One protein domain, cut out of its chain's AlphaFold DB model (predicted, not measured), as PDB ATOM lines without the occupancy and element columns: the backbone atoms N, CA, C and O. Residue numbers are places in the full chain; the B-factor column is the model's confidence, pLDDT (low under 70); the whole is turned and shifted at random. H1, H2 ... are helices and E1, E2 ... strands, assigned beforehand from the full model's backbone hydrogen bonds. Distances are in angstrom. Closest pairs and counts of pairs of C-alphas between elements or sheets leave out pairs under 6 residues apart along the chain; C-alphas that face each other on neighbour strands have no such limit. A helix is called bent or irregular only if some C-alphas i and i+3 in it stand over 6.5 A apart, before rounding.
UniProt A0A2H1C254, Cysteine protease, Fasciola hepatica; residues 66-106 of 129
ATOM      1  N   VAL A  66      48.607  15.742  92.610       94.31
ATOM      2  CA  VAL A  66      49.946  15.432  93.137       94.31
ATOM      3  C   VAL A  66      51.011  16.424  92.658       94.31
ATOM      4  O   VAL A  66      51.953  16.724  93.390       94.31
ATOM      5  N   TYR A  67      50.839  17.009  91.467       93.50
ATOM      6  CA  TYR A  67      51.786  17.968  90.897       93.50
ATOM      7  C   TYR A  67      51.493  19.427  91.267       93.50
ATOM      8  O   TYR A  67      52.286  20.311  90.947       93.50
ATOM      9  N   THR A  68      50.396  19.722  91.969       92.00
ATOM     10  CA  THR A  68      50.012  21.113  92.281       92.00
ATOM     11  C   THR A  68      51.108  21.845  93.057       92.00
ATOM     12  O   THR A  68      51.447  22.987  92.743       92.00
ATOM     13  N   THR A  69      51.706  21.180  94.048       93.75
ATOM     14  CA  THR A  69      52.760  21.762  94.891       93.75
ATOM     15  C   THR A  69      54.042  22.032  94.107       93.75
ATOM     16  O   THR A  69      54.660  23.074  94.295       93.75
ATOM     17  N   ILE A  70      54.450  21.124  93.213       93.81
ATOM     18  CA  ILE A  70      55.675  21.326  92.426       93.81
ATOM     19  C   ILE A  70      55.477  22.392  91.348       93.81
ATOM     20  O   ILE A  70      56.367  23.206  91.138       93.81
ATOM     21  N   VAL A  71      54.294  22.454  90.729       93.88
ATOM     22  CA  VAL A  71      53.948  23.493  89.749       93.88
ATOM     23  C   VAL A  71      53.935  24.874  90.393       93.88
ATOM     24  O   VAL A  71      54.518  25.806  89.852       93.88
ATOM     25  N   THR A  72      53.288  25.015  91.552       94.25
ATOM     26  CA  THR A  72      53.240  26.303  92.259       94.25
ATOM     27  C   THR A  72      54.626  26.744  92.708       94.25
ATOM     28  O   THR A  72      54.993  27.872  92.417       94.25
ATOM     29  N   ARG A  73      55.436  25.847  93.289       94.62
ATOM     30  CA  ARG A  73      56.836  26.150  93.634       94.62
ATOM     31  C   ARG A  73      57.692  26.512  92.426       94.62
ATOM     32  O   ARG A  73      58.498  27.425  92.516       94.62
ATOM     33  N   PHE A  74      57.521  25.820  91.301       95.00
ATOM     34  CA  PHE A  74      58.210  26.176  90.062       95.00
ATOM     35  C   PHE A  74      57.863  27.607  89.640       95.00
ATOM     36  O   PHE A  74      58.757  28.372  89.320       95.00
ATOM     37  N   LEU A  75      56.589  27.998  89.710       95.50
ATOM     38  CA  LEU A  75      56.145  29.357  89.378       95.50
ATOM     39  C   LEU A  75      56.606  30.440  90.377       95.50
ATOM     40  O   LEU A  75      56.423  31.620  90.092       95.50
ATOM     41  N   GLU A  76      57.165  30.068  91.532       95.25
ATOM     42  CA  GLU A  76      57.785  30.996  92.494       95.25
ATOM     43  C   GLU A  76      59.272  31.236  92.215       95.25
ATOM     44  O   GLU A  76      59.846  32.182  92.757       95.25
ATOM     45  N   ASP A  77      59.907  30.384  91.407       94.62
ATOM     46  CA  ASP A  77      61.333  30.485  91.129       94.62
ATOM     47  C   ASP A  77      61.621  31.720  90.251       94.62
ATOM     48  O   ASP A  77      60.967  31.912  89.224       94.62
ATOM     49  N   PRO A  78      62.602  32.569  90.608       93.19
ATOM     50  CA  PRO A  78      62.920  33.777  89.845       93.19
ATOM     51  C   PRO A  78      63.410  33.495  88.416       93.19
ATOM     52  O   PRO A  78      63.342  34.376  87.562       93.19
ATOM     53  N   CYS A  79      63.906  32.288  88.147       93.44
ATOM     54  CA  CYS A  79      64.332  31.843  86.826       93.44
ATOM     55  C   CYS A  79      63.194  31.179  86.035       93.44
ATOM     56  O   CYS A  79      63.378  30.853  84.858       93.44
ATOM     57  N   ALA A  80      62.029  30.940  86.645       94.38
ATOM     58  CA  ALA A  80      60.922  30.301  85.957       94.38
ATOM     59  C   ALA A  80      60.288  31.244  84.936       94.38
ATOM     60  O   ALA A  80      59.682  32.262  85.262       94.38
ATOM     61  N   LEU A  81      60.352  30.834  83.671       96.00
ATOM     62  CA  LEU A  81      59.655  31.511  82.581       96.00
ATOM     63  C   LEU A  81      58.163  31.172  82.521       96.00
ATOM     64  O   LEU A  81      57.474  31.719  81.672       96.00
ATOM     65  N   GLY A  82      57.643  30.276  83.361       95.56
ATOM     66  CA  GLY A  82      56.240  29.853  83.339       95.56
ATOM     67  C   GLY A  82      55.985  28.553  82.570       95.56
ATOM     68  O   GLY A  82      56.910  27.818  82.230       95.56
ATOM     69  N   LEU A  83      54.707  28.242  82.334       95.44
ATOM     70  CA  LEU A  83      54.276  27.011  81.660       95.44
ATOM     71  C   LEU A  83      53.577  27.322  80.341       95.44
ATOM     72  O   LEU A  83      52.683  28.163  80.289       95.44
ATOM     73  N   ILE A  84      53.924  26.576  79.296       94.88
ATOM     74  CA  ILE A  84      53.202  26.566  78.022       94.88
ATOM     75  C   ILE A  84      52.460  25.241  77.869       94.88
ATOM     76  O   ILE A  84      52.969  24.180  78.230       94.88
ATOM     77  N   GLY A  85      51.247  25.289  77.333       92.62
ATOM     78  CA  GLY A  85      50.462  24.083  77.102       92.62
ATOM     79  C   GLY A  85      49.062  24.400  76.612       92.62
ATOM     80  O   GLY A  85      48.823  25.447  76.018       92.62
ATOM     81  N   GLY A  86      48.129  23.487  76.865       89.88
ATOM     82  CA  GLY A  86      46.724  23.664  76.518       89.88
ATOM     83  C   GLY A  86      46.126  22.458  75.808       89.88
ATOM     84  O   GLY A  86      46.732  21.391  75.710       89.88
ATOM     85  N   ARG A  87      44.896  22.629  75.327       89.75
ATOM     86  CA  ARG A  87      44.188  21.631  74.510       89.75
ATOM     87  C   ARG A  87      44.308  22.016  73.032       89.75
ATOM     88  O   ARG A  87      44.627  23.168  72.736       89.75
ATOM     89  N   PRO A  88      44.022  21.105  72.086       90.12
ATOM     90  CA  PRO A  88      43.915  21.482  70.681       90.12
ATOM     91  C   PRO A  88      43.004  22.710  70.509       90.12
ATOM     92  O   PRO A  88      41.903  22.731  71.057       90.12
ATOM     93  N   LYS A  89      43.480  23.724  69.771       89.94
ATOM     94  CA  LYS A  89      42.815  25.031  69.554       89.94
ATOM     95  C   LYS A  89      42.612  25.901  70.809       89.94
ATOM     96  O   LYS A  89      41.881  26.881  70.738       89.94
ATOM     97  N   HIS A  90      43.237  25.538  71.928       90.38
ATOM     98  CA  HIS A  90      43.175  26.259  73.198       90.38
ATOM     99  C   HIS A  90      44.552  26.277  73.883       90.38
ATOM    100  O   HIS A  90      44.720  25.652  74.935       90.38
ATOM    101  N   SER A  91      45.543  26.937  73.275       93.75
ATOM    102  CA  SER A  91      46.864  27.124  73.885       93.75
ATOM    103  C   SER A  91      46.836  28.199  74.970       93.75
ATOM    104  O   SER A  91      46.158  29.213  74.857       93.75
ATOM    105  N   ILE A  92      47.580  27.981  76.042       93.94
ATOM    106  CA  ILE A  92      47.677  28.919  77.154       93.94
ATOM    107  C   ILE A  92      49.128  29.079  77.579       93.94
ATOM    108  O   ILE A  92      49.935  28.152  77.463       93.94
ATOM    109  N   TYR A  93      49.429  30.251  78.125       96.12
ATOM    110  CA  TYR A  93      50.670  30.509  78.834       96.12
ATOM    111  C   TYR A  93      50.360  30.879  80.284       96.12
ATOM    112  O   TYR A  93      49.607  31.811  80.552       96.12
ATOM    113  N   VAL A  94      50.913  30.122  81.225       95.12
ATOM    114  CA  VAL A  94      50.767  30.350  82.664       95.12
ATOM    115  C   VAL A  94      51.997  31.095  83.154       95.12
ATOM    116  O   VAL A  94      53.088  30.528  83.175       95.12
ATOM    117  N   CYS A  95      51.821  32.346  83.574       95.19
ATOM    118  CA  CYS A  95      52.926  33.194  84.031       95.19
ATOM    119  C   CYS A  95      53.094  33.211  85.557       95.19
ATOM    120  O   CYS A  95      54.042  33.794  86.065       95.19
ATOM    121  N   GLY A  96      52.159  32.623  86.303       95.44
ATOM    122  CA  GLY A  96      52.198  32.630  87.759       95.44
ATOM    123  C   GLY A  96      50.904  32.119  88.369       95.44
ATOM    124  O   GLY A  96      50.053  31.535  87.690       95.44
ATOM    125  N   TYR A  97      50.739  32.349  89.666       95.12
ATOM    126  CA  TYR A  97      49.538  31.957  90.385       95.12
ATOM    127  C   TYR A  97      49.249  32.906  91.551       95.12
ATOM    128  O   TYR A  97      50.127  33.603  92.053       95.12
ATOM    129  N   GLN A  98      47.994  32.934  91.990       95.19
ATOM    130  CA  GLN A  98      47.576  33.627  93.200       95.19
ATOM    131  C   GLN A  98      46.593  32.744  93.973       95.19
ATOM    132  O   GLN A  98      45.567  32.303  93.442       95.19
ATOM    133  N   ARG A  99      46.877  32.504  95.258       90.31
ATOM    134  CA  ARG A  99      46.122  31.575  96.120       90.31
ATOM    135  C   ARG A  99      46.091  30.163  95.515       90.31
ATOM    136  O   ARG A  99      47.083  29.455  95.567       90.31
ATOM    137  N   LYS A 100      44.956  29.751  94.943       87.44
ATOM    138  CA  LYS A 100      44.754  28.446  94.284       87.44
ATOM    139  C   LYS A 100      44.310  28.607  92.826       87.44
ATOM    140  O   LYS A 100      43.568  27.780  92.309       87.44
ATOM    141  N   ARG A 101      44.677  29.724  92.188       90.62
ATOM    142  CA  ARG A 101      44.302  30.050  90.807       90.62
ATOM    143  C   ARG A 101      45.541  30.412  90.007       90.62
ATOM    144  O   ARG A 101      46.368  31.185  90.482       90.62
ATOM    145  N   LEU A 102      45.646  29.860  88.805       92.75
ATOM    146  CA  LEU A 102      46.700  30.205  87.858       92.75
ATOM    147  C   LEU A 102      46.388  31.548  87.193       92.75
ATOM    148  O   LEU A 102      45.223  31.867  86.946       92.75
ATOM    149  N   ILE A 103      47.432  32.313  86.896       94.94
ATOM    150  CA  ILE A 103      47.366  33.526  86.084       94.94
ATOM    151  C   ILE A 103      47.729  33.114  84.659       94.94
ATOM    152  O   ILE A 103      48.818  32.587  84.422       94.94
ATOM    153  N   ILE A 104      46.789  33.296  83.732       93.88
ATOM    154  CA  ILE A 104      46.855  32.741  82.379       93.88
ATOM    155  C   ILE A 104      46.779  33.868  81.353       93.88
ATOM    156  O   ILE A 104      45.900  34.724  81.438       93.88
ATOM    157  N   LEU A 105      47.670  33.823  80.363       94.50
ATOM    158  CA  LEU A 105      47.570  34.590  79.129       94.50
ATOM    159  C   LEU A 105      47.000  33.695  78.026       94.50
ATOM    160  O   LEU A 105      47.486  32.585  77.785       94.50
ATOM    161  N   ASP A 106      45.963  34.203  77.372       93.12
ATOM    162  CA  ASP A 106      45.213  33.523  76.324       93.12
ATOM    163  C   ASP A 106      45.425  34.268  74.982       93.12
ATOM    164  O   ASP A 106      45.050  35.440  74.873       93.12
TER     165      ASP A 106
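This is residues 66 to 106 of the 129 residues of the protein "Cysteine protease" of Fasciola hepatica (UniProt A0A2H1C254). A small, strongly twisted sheet of three strands, folded as two successive hairpins with the long, bent strand E2 in the middle, has one short helix, H1, beside it, near the far end of E2. The link of residues 75 to 82 loops from H1 back to E1. The printed part has 41 residues, in the order H1, E1, E2, E3; the sheet order is E1, E2, E3, all antiparallel, and the class is mixed, helices and strands. It is only just compact, close to loose, with a radius of gyration of the C-alphas of 10.4 A and spans of 28 by 22 by 15 A.

E2, residues 90 to 98, is 21.8 A long from first to last C-alpha. E1 spans residues 83 to 87, 13.5 A, and E3 residues 101 to 105, 12.9 A, its last C-alpha at (47.570, 34.590, 79.129). H1, residues 66 to 74, is 13.9 A long and begins with C-alpha 66 at (49.946, 15.432, 93.137); it is irregular, with C-alphas 66 and 69 7.1 A apart.

E1, E2 and E3 form a meander, each strand the antiparallel neighbour of the one before. E2 bends by 71 degrees at residue 95. In the hairpin E1 and E2, N 92 and O 85 are 2.8 A apart, within hydrogen-bond range. In the hairpin E2 and E3, N 98 and O 101 are 2.8 A apart, also within range. The edge strands E1 and E3 are apart. H1 is on the sheet at a height of 10.0 A, only just over none of the strands, with 2 of its C-alphas falling on E2 and 2 on E3. The closest C-alphas of H1 and E2 are those of Thr 72 and Tyr 97, 7.0 A. In H1, 4 of 5 O i to N i+4 pairs are within hydrogen-bond range.

The C-alphas of Pro 78 and Lys 89, the two farthest apart, are separated by 29.9 A. The printed part has no cut, and no link is long. The mean pLDDT of the printed part is 93.5, and no printed residue is under 70.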